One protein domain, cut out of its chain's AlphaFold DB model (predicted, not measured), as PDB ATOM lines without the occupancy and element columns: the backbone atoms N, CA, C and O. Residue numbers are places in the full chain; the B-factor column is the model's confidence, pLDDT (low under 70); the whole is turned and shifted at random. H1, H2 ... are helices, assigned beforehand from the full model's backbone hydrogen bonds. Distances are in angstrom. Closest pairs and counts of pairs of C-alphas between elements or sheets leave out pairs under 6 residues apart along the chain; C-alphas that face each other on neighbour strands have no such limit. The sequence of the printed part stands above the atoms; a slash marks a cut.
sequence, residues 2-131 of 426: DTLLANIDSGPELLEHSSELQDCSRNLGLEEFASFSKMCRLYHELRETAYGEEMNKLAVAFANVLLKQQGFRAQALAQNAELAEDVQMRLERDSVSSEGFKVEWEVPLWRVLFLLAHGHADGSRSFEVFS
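This is residues 2 to 131 of the 426 residues of the protein "KLTH0H09746p" of Lachancea thermotolerans (strain ATCC 56472 / CBS 6340 / NRRL Y-8284) (UniProt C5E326). What is the main picture? H3, H5 and H8 lie side by side in a row with H5 in the middle; H4 and H7 cover one face of this row, and H6 crosses one end of H8. H4, H5, H7 and H8 make an up-and-down bundle, each running against the one before. What is it made of? The 130 printed residues, with nine named helices, H1 to H9 in chain order, and no named strand, are all helix in class and compact, with a radius of gyration of the C-alphas of 13.7 A and spans of 41 by 34 by 23 A.

Where are the long helices? H5 is residues 53 to 68, 22.9 A, from C-alpha 53 at (188.896, 181.209, 205.802); H7 is 82 to 97, 21.5 A; H8 is 103 to 116, 21.2 A; H4 is 33 to 44, 16.5 A. Where are the others? H1 is 2 to 6, H2 11 to 16, H3 18 to 27, H6 70 to 79, and H9 126 to 129, ending at C-alpha 129 (172.938, 163.115, 196.516).

What touches H5? H3 does, the same way at a shallow tilt of 25 degrees, closest at C-alphas Gln 22 and Ala 61, 4.6 A. H8 does, the same way at a shallow 31 degrees, closest at C-alphas Ala 63 and Val 112, 4.9 A. What of the hub, H4? It touches four helices, among them H1, closest C-alphas Asp 2 and Ser 35, 5.7 A, and, with residues 39 to 44 alone, H2, about perpendicular at 84 degrees, closest C-alphas Gly 11 and Leu 42, 4.6 A. And the rest? H7 and H8 are a helical hairpin, C-alphas Val 87 and Leu 109 closest at 6.1 A; H8 touches H6 with residues 115 to 116 of H8 alone, C-alphas Arg 73 and Leu 116 closest at 5.1 A, and H9 only just touches H6, with 3 pairs of C-alphas within 8 A, the closest being those of Leu 77 and Ser 126, 6.9 A. How are the backbones? Every O i to N i+4 pair is within hydrogen-bond range in H1, H2, H4 and H5, against 5 of 6 in H3, 4 of 6 in H6, 10 of 12 in H7 and 7 of 10 in H8; H9 is too short for such a pair.

How large is it? The two C-alphas farthest apart, Glu 99 and Gly 123, are 41.5 A apart. Is it whole and sure? The printed part has no cut and no long link; residues 121 to 127 have pLDDT under 70.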
ATOM      1  N   ASP A   2     198.982 167.361 192.525       92.81
ATOM      2  CA  ASP A   2     199.125 165.957 192.951       92.81
ATOM      3  C   ASP A   2     200.284 165.728 193.938       92.81
ATOM      4  O   ASP A   2     200.084 165.155 195.003       92.81
ATOM      5  N   THR A   3     201.476 166.270 193.658       92.56
ATOM      6  CA  THR A   3     202.648 166.138 194.549       92.56
ATOM      7  C   THR A   3     202.437 166.742 195.938       92.56
ATOM      8  O   THR A   3     202.993 166.238 196.905       92.56
ATOM      9  N   LEU A   4     201.647 167.815 196.050       93.75
ATOM     10  CA  LEU A   4     201.333 168.426 197.343       93.75
ATOM     11  C   LEU A   4     200.376 167.519 198.127       93.75
ATOM     12  O   LEU A   4     200.667 167.159 199.261       93.75
ATOM     13  N   LEU A   5     199.290 167.072 197.486       95.38
ATOM     14  CA  LEU A   5     198.307 166.161 198.087       95.38
ATOM     15  C   LEU A   5     198.906 164.804 198.481       95.38
ATOM     16  O   LEU A   5     198.449 164.185 199.442       95.38
ATOM     17  N   ALA A   6     199.938 164.338 197.774       94.19
ATOM     18  CA  ALA A   6     200.646 163.109 198.118       94.19
ATOM     19  C   ALA A   6     201.223 163.142 199.545       94.19
ATOM     20  O   ALA A   6     201.228 162.099 200.192       94.19
ATOM     21  N   ASN A   7     201.614 164.322 200.042       95.44
ATOM     22  CA  ASN A   7     202.253 164.508 201.351       95.44
ATOM     23  C   ASN A   7     201.295 164.947 202.475       95.44
ATOM     24  O   ASN A   7     201.756 165.152 203.591       95.44
ATOM     25  N   ILE A   8     200.004 165.143 202.185       96.81
ATOM     26  CA  ILE A   8     198.991 165.550 203.174       96.81
ATOM     27  C   ILE A   8     198.211 164.314 203.602       96.81
ATOM     28  O   ILE A   8     197.548 163.714 202.757       96.81
ATOM     29  N   ASP A   9     198.229 163.951 204.880       95.56
ATOM     30  CA  ASP A   9     197.654 162.683 205.348       95.56
ATOM     31  C   ASP A   9     196.471 162.842 206.310       95.56
ATOM     32  O   ASP A   9     195.857 161.842 206.681       95.56
ATOM     33  N   SER A  10     196.096 164.076 206.661       97.31
ATOM     34  CA  SER A  10     194.933 164.357 207.514       97.31
ATOM     35  C   SER A  10     194.165 165.623 207.114       97.31
ATOM     36  O   SER A  10     194.698 166.518 206.453       97.31
ATOM     37  N   GLY A  11     192.897 165.715 207.527       96.62
ATOM     38  CA  GLY A  11     192.077 166.918 207.359       96.62
ATOM     39  C   GLY A  11     192.718 168.204 207.917       96.62
ATOM     40  O   GLY A  11     192.731 169.216 207.217       96.62
ATOM     41  N   PRO A  12     193.275 168.226 209.145       97.50
ATOM     42  CA  PRO A  12     193.963 169.407 209.671       97.50
ATOM     43  C   PRO A  12     195.152 169.862 208.814       97.50
ATOM     44  O   PRO A  12     195.255 171.048 208.512       97.50
ATOM     45  N   GLU A  13     195.988 168.936 208.338       97.50
ATOM     46  CA  GLU A  13     197.084 169.260 207.408       97.50
ATOM     47  C   GLU A  13     196.550 169.815 206.075       97.50
ATOM     48  O   GLU A  13     197.140 170.723 205.487       97.50
ATOM     49  N   LEU A  14     195.392 169.330 205.606       97.69
ATOM     50  CA  LEU A  14     194.728 169.882 204.423       97.69
ATOM     51  C   LEU A  14     194.365 171.364 204.618       97.69
ATOM     52  O   LEU A  14     194.511 172.154 203.683       97.69
ATOM     53  N   LEU A  15     193.912 171.755 205.818       97.38
ATOM     54  CA  LEU A  15     193.644 173.159 206.147       97.38
ATOM     55  C   LEU A  15     194.926 173.991 206.197       97.38
ATOM     56  O   LEU A  15     194.934 175.099 205.665       97.38
ATOM     57  N   GLU A  16     196.003 173.464 206.780       97.44
ATOM     58  CA  GLU A  16     197.301 174.152 206.840       97.44
ATOM     59  C   GLU A  16     197.847 174.472 205.439       97.44
ATOM     60  O   GLU A  16     198.370 175.562 205.204       97.44
ATOM     61  N   HIS A  17     197.638 173.569 204.476       97.75
ATOM     62  CA  HIS A  17     198.034 173.756 203.077       97.75
ATOM     63  C   HIS A  17     196.950 174.401 202.190       97.75
ATOM     64  O   HIS A  17     197.104 174.448 200.964       97.75
ATOM     65  N   SER A  18     195.854 174.929 202.749       97.50
ATOM     66  CA  SER A  18     194.707 175.380 201.944       97.50
ATOM     67  C   SER A  18     195.046 176.522 200.975       97.50
ATOM     68  O   SER A  18     194.560 176.543 199.840       97.50
ATOM     69  N   SER A  19     195.921 177.447 201.385       97.50
ATOM     70  CA  SER A  19     196.370 178.562 200.542       97.50
ATOM     71  C   SER A  19     197.200 178.070 199.357       97.50
ATOM     72  O   SER A  19     196.970 178.488 198.223       97.50
ATOM     73  N   GLU A  20     198.124 177.137 199.596       96.81
ATOM     74  CA  GLU A  20     198.951 176.538 198.544       96.81
ATOM     75  C   GLU A  20     198.101 175.725 197.564       96.81
ATOM     76  O   GLU A  20     198.305 175.802 196.351       96.81
ATOM     77  N   LEU A  21     197.106 174.986 198.069       96.94
ATOM     78  CA  LEU A  21     196.148 174.244 197.249       96.94
ATOM     79  C   LEU A  21     195.289 175.186 196.403       96.94
ATOM     80  O   LEU A  21     195.100 174.930 195.211       96.94
ATOM     81  N   GLN A  22     194.819 176.300 196.973       96.56
ATOM     82  CA  GLN A  22     194.099 177.328 196.226       96.56
ATOM     83  C   GLN A  22     194.969 177.889 195.095       96.56
ATOM     84  O   GLN A  22     194.530 177.901 193.942       96.56
ATOM     85  N   ASP A  23     196.197 178.312 195.383       95.88
ATOM     86  CA  ASP A  23     197.087 178.902 194.380       95.88
ATOM     87  C   ASP A  23     197.506 177.896 193.304       95.88
ATOM     88  O   ASP A  23     197.474 178.207 192.108       95.88
ATOM     89  N   CYS A  24     197.797 176.653 193.696       95.06
ATOM     90  CA  CYS A  24     198.052 175.567 192.757       95.06
ATOM     91  C   CYS A  24     196.842 175.324 191.853       95.06
ATOM     92  O   CYS A  24     197.002 175.259 190.637       95.06
ATOM     93  N   SER A  25     195.633 175.238 192.415       95.19
ATOM     94  CA  SER A  25     194.409 174.952 191.657       95.19
ATOM     95  C   SER A  25     194.081 176.023 190.610       95.19
ATOM     96  O   SER A  25     193.447 175.713 189.602       95.19
ATOM     97  N   ARG A  26     194.536 177.275 190.786       92.69
ATOM     98  CA  ARG A  26     194.349 178.359 189.802       92.69
ATOM     99  C   ARG A  26     195.125 178.103 188.518       92.69
ATOM    100  O   ARG A  26     194.580 178.279 187.431       92.69
ATOM    101  N   ASN A  27     196.345 177.583 188.622       87.88
ATOM    102  CA  ASN A  27     197.264 177.470 187.484       87.88
ATOM    103  C   ASN A  27     197.427 176.033 186.982       87.88
ATOM    104  O   ASN A  27     197.582 175.804 185.788       87.88
ATOM    105  N   LEU A  28     197.324 175.060 187.881       85.19
ATOM    106  CA  LEU A  28     197.564 173.646 187.620       85.19
ATOM    107  C   LEU A  28     196.250 172.861 187.697       85.19
ATOM    108  O   LEU A  28     195.301 173.281 188.364       85.19
ATOM    109  N   GLY A  29     196.176 171.753 186.965       80.62
ATOM    110  CA  GLY A  29     195.149 170.731 187.154       80.62
ATOM    111  C   GLY A  29     195.623 169.651 188.129       80.62
ATOM    112  O   GLY A  29     196.782 169.655 188.553       80.62
ATOM    113  N   LEU A  30     194.718 168.735 188.464       91.00
ATOM    114  CA  LEU A  30     195.089 167.412 188.958       91.00
ATOM    115  C   LEU A  30     195.171 166.461 187.771       91.00
ATOM    116  O   LEU A  30     194.271 166.474 186.927       91.00
ATOM    117  N   GLU A  31     196.243 165.682 187.699       88.81
ATOM    118  CA  GLU A  31     196.421 164.666 186.657       88.81
ATOM    119  C   GLU A  31     195.627 163.399 186.990       88.81
ATOM    120  O   GLU A  31     195.028 162.790 186.104       88.81
ATOM    121  N   GLU A  32     195.547 163.045 188.276       91.44
ATOM    122  CA  GLU A  32     194.929 161.804 188.733       91.44
ATOM    123  C   GLU A  32     193.655 162.051 189.544       91.44
ATOM    124  O   GLU A  32     193.626 162.837 190.497       91.44
ATOM    125  N   PHE A  33     192.589 161.304 189.231       95.25
ATOM    126  CA  PHE A  33     191.375 161.320 190.053       95.25
ATOM    127  C   PHE A  33     191.642 160.799 191.473       95.25
ATOM    128  O   PHE A  33     190.989 161.236 192.414       95.25
ATOM    129  N   ALA A  34     192.633 159.920 191.661       96.38
ATOM    130  CA  ALA A  34     193.024 159.419 192.978       96.38
ATOM    131  C   ALA A  34     193.444 160.550 193.934       96.38
ATOM    132  O   ALA A  34     193.038 160.548 195.097       96.38
ATOM    133  N   SER A  35     194.173 161.557 193.441       96.62
ATOM    134  CA  SER A  35     194.525 162.753 194.215       96.62
ATOM    135  C   SER A  35     193.288 163.558 194.605       96.62
ATOM    136  O   SER A  35     193.167 164.001 195.746       96.62
ATOM    137  N   PHE A  36     192.337 163.716 193.679       97.31
ATOM    138  CA  PHE A  36     191.080 164.408 193.962       97.31
ATOM    139  C   PHE A  36     190.232 163.650 194.989       97.31
ATOM    140  O   PHE A  36     189.756 164.240 195.950       97.31
ATOM    141  N   SER A  37     190.124 162.332 194.836       97.31
ATOM    142  CA  SER A  37     189.456 161.430 195.776       97.31
ATOM    143  C   SER A  37     190.087 161.508 197.176       97.31
ATOM    144  O   SER A  37     189.383 161.656 198.175       97.31
ATOM    145  N   LYS A  38     191.430 161.540 197.265       97.69
ATOM    146  CA  LYS A  38     192.148 161.793 198.527       97.69
ATOM    147  C   LYS A  38     191.726 163.135 199.131       97.69
ATOM    148  O   LYS A  38     191.397 163.174 200.311       97.69
ATOM    149  N   MET A  39     191.692 164.203 198.334       97.50
ATOM    150  CA  MET A  39     191.277 165.536 198.780       97.50
ATOM    151  C   MET A  39     189.828 165.559 199.298       97.50
ATOM    152  O   MET A  39     189.584 166.149 200.346       97.50
ATOM    153  N   CYS A  40     188.884 164.890 198.621       98.00
ATOM    154  CA  CYS A  40     187.494 164.757 199.078       98.00
ATOM    155  C   CYS A  40     187.409 164.073 200.446       98.00
ATOM    156  O   CYS A  40     186.795 164.608 201.365       98.00
ATOM    157  N   ARG A  41     188.080 162.928 200.606       97.94
ATOM    158  CA  ARG A  41     188.101 162.178 201.868       97.94
ATOM    159  C   ARG A  41     188.693 162.994 203.020       97.94
ATOM    160  O   ARG A  41     188.122 163.012 204.102       97.94
ATOM    161  N   LEU A  42     189.808 163.688 202.787       98.12
ATOM    162  CA  LEU A  42     190.431 164.545 203.803       98.12
ATOM    163  C   LEU A  42     189.543 165.746 204.166       98.12
ATOM    164  O   LEU A  42     189.510 166.170 205.316       98.12
ATOM    165  N   TYR A  43     188.796 166.292 203.201       98.06
ATOM    166  CA  TYR A  43     187.809 167.337 203.473       98.06
ATOM    167  C   TYR A  43     186.628 166.810 204.300       98.06
ATOM    168  O   TYR A  43     186.161 167.509 205.196       98.06
ATOM    169  N   HIS A  44     186.201 165.566 204.069       97.75
ATOM    170  CA  HIS A  44     185.146 164.929 204.855       97.75
ATOM    171  C   HIS A  44     185.516 164.768 206.337       97.75
ATOM    172  O   HIS A  44     184.684 164.977 207.218       97.75
ATOM    173  N   GLU A  45     186.788 164.499 206.650       97.69
ATOM    174  CA  GLU A  45     187.280 164.472 208.040       97.69
ATOM    175  C   GLU A  45     187.058 165.805 208.776       97.69
ATOM    176  O   GLU A  45     186.982 165.842 210.003       97.69
ATOM    177  N   LEU A  46     186.924 166.908 208.036       96.50
ATOM    178  CA  LEU A  46     186.709 168.243 208.580       96.50
ATOM    179  C   LEU A  46     185.233 168.593 208.776       96.50
ATOM    180  O   LEU A  46     184.954 169.725 209.167       96.50
ATOM    181  N   ARG A  47     184.287 167.681 208.518       94.25
ATOM    182  CA  ARG A  47     182.834 167.931 208.550       94.25
ATOM    183  C   ARG A  47     182.339 168.652 209.809       94.25
ATOM    184  O   ARG A  47     181.486 169.525 209.709       94.25
ATOM    185  N   GLU A  48     182.897 168.336 210.972       92.88
ATOM    186  CA  GLU A  48     182.491 168.947 212.250       92.88
ATOM    187  C   GLU A  48     183.276 170.227 212.595       92.88
ATOM    188  O   GLU A  48     182.929 170.953 213.524       92.88
ATOM    189  N   THR A  49     184.339 170.540 211.850       92.75
ATOM    190  CA  THR A  49     185.123 171.765 212.040       92.75
ATOM    191  C   THR A  49     184.338 172.965 211.510       92.75
ATOM    192  O   THR A  49     183.757 172.887 210.431       92.75
ATOM    193  N   ALA A  50     184.320 174.081 212.243       91.06
ATOM    194  CA  ALA A  50     183.609 175.293 211.831       91.06
ATOM    195  C   ALA A  50     184.143 175.856 210.503       91.06
ATOM    196  O   ALA A  50     185.354 175.868 210.258       91.06
ATOM    197  N   TYR A  51     183.240 176.363 209.660       94.25
ATOM    198  CA  TYR A  51     183.626 176.933 208.376       94.25
ATOM    199  C   TYR A  51     184.332 178.283 208.542       94.25
ATOM    200  O   TYR A  51     183.745 179.261 209.004       94.25
ATOM    201  N   GLY A  52     185.599 178.335 208.134       93.94
ATOM    202  CA  GLY A  52     186.442 179.528 208.208       93.94
ATOM    203  C   GLY A  52     187.178 179.826 206.904       93.94
ATOM    204  O   GLY A  52     186.924 179.226 205.859       93.94
ATOM    205  N   GLU A  53     188.140 180.747 206.972       96.19
ATOM    206  CA  GLU A  53     188.896 181.209 205.802       96.19
ATOM    207  C   GLU A  53     189.644 180.073 205.083       96.19
ATOM    208  O   GLU A  53     189.615 180.001 203.854       96.19
ATOM    209  N   GLU A  54     190.261 179.158 205.832       96.94
ATOM    210  CA  GLU A  54     190.996 178.025 205.258       96.94
ATOM    211  C   GLU A  54     190.057 177.038 204.543       96.94
ATOM    212  O   GLU A  54     190.342 176.594 203.431       96.94
ATOM    213  N   MET A  55     188.864 176.776 205.092       96.69
ATOM    214  CA  MET A  55     187.848 175.982 204.383       96.69
ATOM    215  C   MET A  55     187.358 176.674 203.115       96.69
ATOM    216  O   MET A  55     187.169 176.024 202.088       96.69
ATOM    217  N   ASN A  56     187.196 177.996 203.157       97.56
ATOM    218  CA  ASN A  56     186.845 178.775 201.977       97.56
ATOM    219  C   ASN A  56     187.919 178.663 200.880       97.56
ATOM    220  O   ASN A  56     187.589 178.505 199.703       97.56
ATOM    221  N   LYS A  57     189.208 178.677 201.243       98.12
ATOM    222  CA  LYS A  57     190.310 178.439 200.297       98.12
ATOM    223  C   LYS A  57     190.235 177.037 199.680       98.12
ATOM    224  O   LYS A  57     190.377 176.921 198.460       98.12
ATOM    225  N   LEU A  58     189.916 176.009 200.473       98.12
ATOM    226  CA  LEU A  58     189.680 174.650 199.967       98.12
ATOM    227  C   LEU A  58     188.476 174.572 199.022       98.12
ATOM    228  O   LEU A  58     188.592 173.977 197.954       98.12
ATOM    229  N   ALA A  59     187.347 175.206 199.348       98.19
ATOM    230  CA  ALA A  59     186.172 175.241 198.473       98.19
ATOM    231  C   ALA A  59     186.493 175.880 197.109       98.19
ATOM    232  O   ALA A  59     186.075 175.376 196.066       98.19
ATOM    233  N   VAL A  60     187.305 176.945 197.095       98.19
ATOM    234  CA  VAL A  60     187.828 177.531 195.848       98.19
ATOM    235  C   VAL A  60     188.707 176.531 195.090       98.19
ATOM    236  O   VAL A  60     188.592 176.428 193.868       98.19
ATOM    237  N   ALA A  61     189.564 175.780 195.786       98.06
ATOM    238  CA  ALA A  61     190.401 174.763 195.156       98.06
ATOM    239  C   ALA A  61     189.566 173.636 194.518       98.06
ATOM    240  O   ALA A  61     189.795 173.303 193.353       98.06
ATOM    241  N   PHE A  62     188.546 173.126 195.217       98.31
ATOM    242  CA  PHE A  62     187.585 172.161 194.668       98.31
ATOM    243  C   PHE A  62     186.884 172.703 193.419       98.31
ATOM    244  O   PHE A  62     186.857 172.032 192.385       98.31
ATOM    245  N   ALA A  63     186.367 173.935 193.482       98.00
ATOM    246  CA  ALA A  63     185.710 174.576 192.349       98.00
ATOM    247  C   ALA A  63     186.643 174.689 191.132       98.00
ATOM    248  O   ALA A  63     186.242 174.375 190.013       98.00
ATOM    249  N   ASN A  64     187.903 175.085 191.334       97.88
ATOM    250  CA  ASN A  64     188.883 175.195 190.253       97.88
ATOM    251  C   ASN A  64     189.214 173.838 189.619       97.88
ATOM    252  O   ASN A  64     189.290 173.741 188.392       97.88
ATOM    253  N   VAL A  65     189.389 172.789 190.428       97.19
ATOM    254  CA  VAL A  65     189.651 171.437 189.917       97.19
ATOM    255  C   VAL A  65     188.462 170.930 189.103       97.19
ATOM    256  O   VAL A  65     188.642 170.537 187.952       97.19
ATOM    257  N   LEU A  66     187.246 170.991 189.654       96.56
ATOM    258  CA  LEU A  66     186.026 170.531 188.980       96.56
ATOM    259  C   LEU A  66     185.708 171.348 187.716       96.56
ATOM    260  O   LEU A  66     185.124 170.829 186.758       96.56
ATOM    261  N   LEU A  67     186.095 172.626 187.685       95.56
ATOM    262  CA  LEU A  67     185.963 173.470 186.501       95.56
ATOM    263  C   LEU A  67     186.876 172.976 185.375       95.56
ATOM    264  O   LEU A  67     186.411 172.839 184.245       95.56
ATOM    265  N   LYS A  68     188.142 172.678 185.689       94.56
ATOM    266  CA  LYS A  68     189.161 172.251 184.719       94.56
ATOM    267  C   LYS A  68     189.005 170.800 184.269       94.56
ATOM    268  O   LYS A  68     189.255 170.507 183.106       94.56
ATOM    269  N   GLN A  69     188.597 169.908 185.170       93.31
ATOM    270  CA  GLN A  69     188.493 168.471 184.917       93.31
ATOM    271  C   GLN A  69     187.030 168.028 184.881       93.31
ATOM    272  O   GLN A  69     186.484 167.532 185.864       93.31
ATOM    273  N   GLN A  70     186.379 168.172 183.722       90.88
ATOM    274  CA  GLN A  70     184.977 167.764 183.558       90.88
ATOM    275  C   GLN A  70     184.751 166.285 183.910       90.88
ATOM    276  O   GLN A  70     183.759 165.962 184.562       90.88
ATOM    277  N   GLY A  71     185.695 165.405 183.551       90.44
ATOM    278  CA  GLY A  71     185.623 163.972 183.852       90.44
ATOM    279  C   GLY A  71     185.589 163.646 185.349       90.44
ATOM    280  O   GLY A  71     185.097 162.585 185.726       90.44
ATOM    281  N   PHE A  72     186.047 164.559 186.214       94.62
ATOM    282  CA  PHE A  72     186.023 164.345 187.662       94.62
ATOM    283  C   PHE A  72     184.629 164.547 188.253       94.62
ATOM    284  O   PHE A  72     184.351 163.979 189.298       94.62
ATOM    285  N   ARG A  73     183.732 165.302 187.606       93.44
ATOM    286  CA  ARG A  73     182.404 165.634 188.159       93.44
ATOM    287  C   ARG A  73     181.554 164.382 188.376       93.44
ATOM    288  O   ARG A  73     181.085 164.141 189.482       93.44
ATOM    289  N   ALA A  74     181.423 163.556 187.337       90.19
ATOM    290  CA  ALA A  74     180.672 162.303 187.405       90.19
ATOM    291  C   ALA A  74     181.356 161.269 188.317       90.19
ATOM    292  O   ALA A  74     180.696 160.604 189.111       90.19
ATOM    293  N   GLN A  75     182.690 161.164 188.252       92.44
ATOM    294  CA  GLN A  75     183.446 160.244 189.109       92.44
ATOM    295  C   GLN A  75     183.361 160.631 190.592       92.44
ATOM    296  O   GLN A  75     183.255 159.750 191.441       92.44
ATOM    297  N   ALA A  76     183.362 161.930 190.905       93.19
ATOM    298  CA  ALA A  76     183.183 162.442 192.258       93.19
ATOM    299  C   ALA A  76     181.817 162.048 192.815       93.19
ATOM    300  O   ALA A  76     181.759 161.494 193.900       93.19
ATOM    301  N   LEU A  77     180.739 162.231 192.047       90.88
ATOM    302  CA  LEU A  77     179.404 161.804 192.474       90.88
ATOM    303  C   LEU A  77     179.291 160.288 192.679       90.88
ATOM    304  O   LEU A  77     178.544 159.845 193.543       90.88
ATOM    305  N   ALA A  78     180.021 159.491 191.896       88.88
ATOM    306  CA  ALA A  78     179.980 158.035 192.000       88.88
ATOM    307  C   ALA A  78     180.831 157.468 193.151       88.88
ATOM    308  O   ALA A  78     180.482 156.426 193.697       88.88
ATOM    309  N   GLN A  79     181.962 158.102 193.481       91.19
ATOM    310  CA  GLN A  79     182.962 157.549 194.412       91.19
ATOM    311  C   GLN A  79     183.154 158.366 195.695       91.19
ATOM    312  O   GLN A  79     183.765 157.865 196.629       91.19
ATOM    313  N   ASN A  80     182.712 159.622 195.712       92.00
ATOM    314  CA  ASN A  80     182.930 160.592 196.787       92.00
ATOM    315  C   ASN A  80     181.696 161.507 196.932       92.00
ATOM    316  O   ASN A  80     181.808 162.738 196.864       92.00
ATOM    317  N   ALA A  81     180.503 160.912 197.045       90.00
ATOM    318  CA  ALA A  81     179.242 161.651 197.164       90.00
ATOM    319  C   ALA A  81     179.224 162.575 198.398       90.00
ATOM    320  O   ALA A  81     178.588 163.632 198.374       90.00
ATOM    321  N   GLU A  82     180.015 162.237 199.418       94.06
ATOM    322  CA  GLU A  82     180.213 162.992 200.651       94.06
ATOM    323  C   GLU A  82     180.657 164.436 200.388       94.06
ATOM    324  O   GLU A  82     180.271 165.332 201.129       94.06
ATOM    325  N   LEU A  83     181.393 164.713 199.299       96.69
ATOM    326  CA  LEU A  83     181.766 166.091 198.952       96.69
ATOM    327  C   LEU A  83     180.526 166.972 198.738       96.69
ATOM    328  O   LEU A  83     180.489 168.116 199.193       96.69
ATOM    329  N   ALA A  84     179.521 166.459 198.024       94.69
ATOM    330  CA  ALA A  84     178.281 167.190 197.804       94.69
ATOM    331  C   ALA A  84     177.500 167.323 199.115       94.69
ATOM    332  O   ALA A  84     177.015 168.407 199.422       94.69
ATOM    333  N   GLU A  85     177.396 166.255 199.905       94.44
ATOM    334  CA  GLU A  85     176.707 166.271 201.203       94.44
ATOM    335  C   GLU A  85     177.330 167.280 202.177       94.44
ATOM    336  O   GLU A  85     176.619 168.091 202.772       94.44
ATOM    337  N   ASP A  86     178.657 167.292 202.290       96.81
ATOM    338  CA  ASP A  86     179.384 168.197 203.172       96.81
ATOM    339  C   ASP A  86     179.183 169.649 202.743       96.81
ATOM    340  O   ASP A  86     178.867 170.496 203.576       96.81
ATOM    341  N   VAL A  87     179.307 169.956 201.448       97.56
ATOM    342  CA  VAL A  87     179.088 171.318 200.932       97.56
ATOM    343  C   VAL A  87     177.652 171.790 201.175       97.56
ATOM    344  O   VAL A  87     177.452 172.937 201.581       97.56
ATOM    345  N   GLN A  88     176.657 170.926 200.969       95.62
ATOM    346  CA  GLN A  88     175.257 171.253 201.251       95.62
ATOM    347  C   GLN A  88     175.041 171.496 202.745       95.62
ATOM    348  O   GLN A  88     174.439 172.499 203.111       95.62
ATOM    349  N   MET A  89     175.632 170.671 203.613       94.50
ATOM    350  CA  MET A  89     175.584 170.863 205.062       94.50
ATOM    351  C   MET A  89     176.186 172.213 205.484       94.50
ATOM    352  O   MET A  89     175.593 172.906 206.313       94.50
ATOM    353  N   ARG A  90     177.308 172.643 204.883       95.31
ATOM    354  CA  ARG A  90     177.891 173.980 205.131       95.31
ATOM    355  C   ARG A  90     176.941 175.107 204.745       95.31
ATOM    356  O   ARG A  90     176.809 176.092 205.472       95.31
ATOM    357  N   LEU A  91     176.270 174.973 203.604       95.56
ATOM    358  CA  LEU A  91     175.278 175.950 203.169       95.56
ATOM    359  C   LEU A  91     174.045 175.935 204.084       95.56
ATOM    360  O   LEU A  91     173.557 177.002 204.427       95.56
ATOM    361  N   GLU A  92     173.563 174.784 204.540       91.44
ATOM    362  CA  GLU A  92     172.367 174.701 205.395       91.44
ATOM    363  C   GLU A  92     172.621 175.158 206.834       91.44
ATOM    364  O   GLU A  92     171.774 175.826 207.426       91.44
ATOM    365  N   ARG A  93     173.776 174.806 207.406       87.44
ATOM    366  CA  ARG A  93     174.098 175.075 208.812       87.44
ATOM    367  C   ARG A  93     174.945 176.326 208.955       87.44
ATOM    368  O   ARG A  93     174.462 177.340 209.452       87.44
ATOM    369  N   ASP A  94     176.186 176.282 208.478       85.06
ATOM    370  CA  ASP A  94     177.170 177.315 208.806       85.06
ATOM    371  C   ASP A  94     176.772 178.696 208.285       85.06
ATOM    372  O   ASP A  94     176.834 179.684 209.012       85.06
ATOM    373  N   SER A  95     176.283 178.776 207.050       81.56
ATOM    374  CA  SER A  95     175.906 180.070 206.468       81.56
ATOM    375  C   SER A  95     174.665 180.722 207.109       81.56
ATOM    376  O   SER A  95     174.380 181.907 206.886       81.56
ATOM    377  N   VAL A  96     173.894 179.948 207.879       78.88
ATOM    378  CA  VAL A  96     172.671 180.404 208.545       78.88
ATOM    379  C   VAL A  96     172.943 180.748 210.004       78.88
ATOM    380  O   VAL A  96     172.468 181.788 210.459       78.88
ATOM    381  N   SER A  97     173.702 179.915 210.722       77.00
ATOM    382  CA  SER A  97     173.814 179.984 212.184       77.00
ATOM    383  C   SER A  97     175.213 180.277 212.732       77.00
ATOM    384  O   SER A  97     175.316 180.598 213.916       77.00
ATOM    385  N   SER A  98     176.279 180.199 211.927       75.12
ATOM    386  CA  SER A  98     177.644 180.351 212.445       75.12
ATOM    387  C   SER A  98     178.049 181.820 212.581       75.12
ATOM    388  O   SER A  98     178.123 182.573 211.605       75.12
ATOM    389  N   GLU A  99     178.369 182.225 213.815       75.62
ATOM    390  CA  GLU A  99     178.967 183.531 214.093       75.62
ATOM    391  C   GLU A  99     180.287 183.680 213.320       75.62
ATOM    392  O   GLU A  99     181.188 182.849 213.415       75.62
ATOM    393  N   GLY A 100     180.401 184.751 212.529       80.44
ATOM    394  CA  GLY A 100     181.597 185.039 211.730       80.44
ATOM    395  C   GLY A 100     181.604 184.454 210.314       80.44
ATOM    396  O   GLY A 100     182.530 184.761 209.559       80.44
ATOM    397  N   PHE A 101     180.581 183.689 209.910       88.69
ATOM    398  CA  PHE A 101     180.439 183.271 208.515       88.69
ATOM    399  C   PHE A 101     180.176 184.485 207.614       88.69
ATOM    400  O   PHE A 101     179.242 185.261 207.835       88.69
ATOM    401  N   LYS A 102     180.994 184.653 206.570       91.38
ATOM    402  CA  LYS A 102     180.843 185.754 205.612       91.38
ATOM    403  C   LYS A 102     180.014 185.314 204.414       91.38
ATOM    404  O   LYS A 102     180.273 184.262 203.842       91.38
ATOM    405  N   VAL A 103     179.054 186.132 203.987       90.25
ATOM    406  CA  VAL A 103     178.125 185.781 202.895       90.25
ATOM    407  C   VAL A 103     178.849 185.416 201.594       90.25
ATOM    408  O   VAL A 103     178.438 184.503 200.888       90.25
ATOM    409  N   GLU A 104     179.975 186.064 201.294       92.88
ATOM    410  CA  GLU A 104     180.782 185.763 200.111       92.88
ATOM    411  C   GLU A 104     181.396 184.360 200.104       92.88
ATOM    412  O   GLU A 104     181.769 183.873 199.037       92.88
ATOM    413  N   TRP A 105     181.485 183.699 201.259       95.56
ATOM    414  CA  TRP A 105     181.967 182.324 201.354       95.56
ATOM    415  C   TRP A 105     180.969 181.309 200.793       95.56
ATOM    416  O   TRP A 105     181.359 180.194 200.457       95.56
ATOM    417  N   GLU A 106     179.703 181.690 200.587       96.06
ATOM    418  CA  GLU A 106     178.755 180.836 199.867       96.06
ATOM    419  C   GLU A 106     179.113 180.686 198.378       96.06
ATOM    420  O   GLU A 106     178.797 179.666 197.773       96.06
ATOM    421  N   VAL A 107     179.795 181.666 197.769       96.69
ATOM    422  CA  VAL A 107     180.094 181.675 196.323       96.69
ATOM    423  C   VAL A 107     180.855 180.419 195.866       96.69
ATOM    424  O   VAL A 107     180.376 179.741 194.955       96.69
ATOM    425  N   PRO A 108     182.021 180.058 196.446       97.88
ATOM    426  CA  PRO A 108     182.719 178.842 196.038       97.88
ATOM    427  C   PRO A 108     181.947 177.563 196.383       97.88
ATOM    428  O   PRO A 108     182.030 176.605 195.620       97.88
ATOM    429  N   LEU A 109     181.161 177.547 197.466       98.31
ATOM    430  CA  LEU A 109     180.318 176.400 197.828       98.31
ATOM    431  C   LEU A 109     179.244 176.136 196.763       98.31
ATOM    432  O   LEU A 109     179.163 175.030 196.226       98.31
ATOM    433  N   TRP A 110     178.488 177.169 196.375       98.06
ATOM    434  CA  TRP A 110     177.522 177.079 195.278       98.06
ATOM    435  C   TRP A 110     178.195 176.683 193.964       98.06
ATOM    436  O   TRP A 110     177.646 175.877 193.214       98.06
ATOM    437  N   ARG A 111     179.408 177.184 193.697       98.12
ATOM    438  CA  ARG A 111     180.162 176.818 192.493       98.12
ATOM    439  C   ARG A 111     180.553 175.339 192.475       98.12
ATOM    440  O   ARG A 111     180.480 174.727 191.409       98.12
ATOM    441  N   VAL A 112     180.955 174.762 193.609       98.44
ATOM    442  CA  VAL A 112     181.227 173.319 193.714       98.44
ATOM    443  C   VAL A 112     179.965 172.526 193.382       98.44
ATOM    444  O   VAL A 112     180.014 171.678 192.492       98.44
ATOM    445  N   LEU A 113     178.824 172.851 194.000       97.19
ATOM    446  CA  LEU A 113     177.558 172.165 193.717       97.19
ATOM    447  C   LEU A 113     177.107 172.332 192.265       97.19
ATOM    448  O   LEU A 113     176.706 171.359 191.635       97.19
ATOM    449  N   PHE A 114     177.233 173.534 191.696       96.38
ATOM    450  CA  PHE A 114     176.959 173.799 190.282       96.38
ATOM    451  C   PHE A 114     177.780 172.895 189.360       96.38
ATOM    452  O   PHE A 114     177.243 172.327 188.408       96.38
ATOM    453  N   LEU A 115     179.078 172.744 189.627       96.75
ATOM    454  CA  LEU A 115     179.956 171.906 188.813       96.75
ATOM    455  C   LEU A 115     179.641 170.419 188.990       96.75
ATOM    456  O   LEU A 115     179.619 169.690 188.000       96.75
ATOM    457  N   LEU A 116     179.355 169.975 190.215       94.88
ATOM    458  CA  LEU A 116     178.937 168.599 190.480       94.88
ATOM    459  C   LEU A 116     177.595 168.279 189.815       94.88
ATOM    460  O   LEU A 116     177.471 167.216 189.221       94.88
ATOM    461  N   ALA A 117     176.640 169.211 189.792       91.69
ATOM    462  CA  ALA A 117     175.360 169.033 189.103       91.69
ATOM    463  C   ALA A 117     175.502 168.861 187.575       91.69
ATOM    464  O   ALA A 117     174.577 168.398 186.921       91.69
ATOM    465  N   HIS A 118     176.653 169.199 186.984       91.12
ATOM    466  CA  HIS A 118     176.971 168.890 185.582       91.12
ATOM    467  C   HIS A 118     177.677 167.536 185.404       91.12
ATOM    468  O   HIS A 118     178.175 167.235 184.321       91.12
ATOM    469  N   GLY A 119     177.782 166.741 186.468       86.44
ATOM    470  CA  GLY A 119     178.344 165.395 186.469       86.44
ATOM    471  C   GLY A 119     177.315 164.289 186.236       86.44
ATOM    472  O   GLY A 119     177.644 163.134 186.490       86.44
ATOM    473  N   HIS A 120     176.089 164.611 185.808       73.69
ATOM    474  CA  HIS A 120     175.054 163.607 185.559       73.69
ATOM    475  C   HIS A 120     175.525 162.579 184.517       73.69
ATOM    476  O   HIS A 120     175.958 162.944 183.425       73.69
ATOM    477  N   ALA A 121     175.450 161.298 184.879       65.06
ATOM    478  CA  ALA A 121     175.689 160.172 183.986       65.06
ATOM    479  C   ALA A 121     174.369 159.423 183.779       65.06
ATOM    480  O   ALA A 121     173.709 159.074 184.767       65.06
ATOM    481  N   ASP A 122     174.012 159.182 182.514       55.97
ATOM    482  CA  ASP A 122     172.788 158.479 182.120       55.97
ATOM    483  C   ASP A 122     172.643 157.157 182.895       55.97
ATOM    484  O   ASP A 122     173.559 156.333 182.938       55.97
ATOM    485  N   GLY A 123     171.492 156.968 183.550       52.19
ATOM    486  CA  GLY A 123     171.168 155.747 184.300       52.19
ATOM    487  C   GLY A 123     171.722 155.665 185.731       52.19
ATOM    488  O   GLY A 123     171.565 154.632 186.385       52.19
ATOM    489  N   SER A 124     172.355 156.719 186.259       51.69
ATOM    490  CA  SER A 124     172.852 156.724 187.643       51.69
ATOM    491  C   SER A 124     171.760 157.075 188.667       51.69
ATOM    492  O   SER A 124     171.031 158.052 188.512       51.69
ATOM    493  N   ARG A 125     171.715 156.344 189.795       52.41
ATOM    494  CA  ARG A 125     170.915 156.664 191.007       52.41
ATOM    495  C   ARG A 125     171.369 157.954 191.725       52.41
ATOM    496  O   ARG A 125     171.030 158.177 192.881       52.41
ATOM    497  N   SER A 126     172.141 158.809 191.056       54.59
ATOM    498  CA  SER A 126     172.797 160.005 191.610       54.59
ATOM    499  C   SER A 126     171.831 161.124 192.017       54.59
ATOM    500  O   SER A 126     172.258 162.146 192.547       54.59
ATOM    501  N   PHE A 127     170.530 160.928 191.801       58.44
ATOM    502  CA  PHE A 127     169.475 161.840 192.219       58.44
ATOM    503  C   PHE A 127     169.446 162.054 193.747       58.44
ATOM    504  O   PHE A 127     169.155 163.159 194.193       58.44
ATOM    505  N   GLU A 128     169.761 161.040 194.561       71.12
ATOM    506  CA  GLU A 128     169.649 161.133 196.032       71.12
ATOM    507  C   GLU A 128     170.725 162.017 196.690       71.12
ATOM    508  O   GLU A 128     170.578 162.395 197.848       71.12
ATOM    509  N   VAL A 129     171.783 162.385 195.961       83.19
ATOM    510  CA  VAL A 129     172.938 163.115 196.516       83.19
ATOM    511  C   VAL A 129     172.629 164.597 196.765       83.19
ATOM    512  O   VAL A 129     173.227 165.226 197.640       83.19
ATOM    513  N   PHE A 130     171.701 165.186 196.005       89.25
ATOM    514  CA  PHE A 130     171.367 166.605 196.115       89.25
ATOM    515  C   PHE A 130     170.062 166.825 196.891       89.25
ATOM    516  O   PHE A 130     169.001 166.312 196.537       89.25
ATOM    517  N   SER A 131     170.147 167.646 197.935       87.25
ATOM    518  CA  SER A 131     169.040 168.113 198.761       87.25
ATOM    519  C   SER A 131     168.041 168.902 197.917       87.25
ATOM    520  O   SER A 131     168.384 169.886 197.254       87.25
TER     521      SER A 131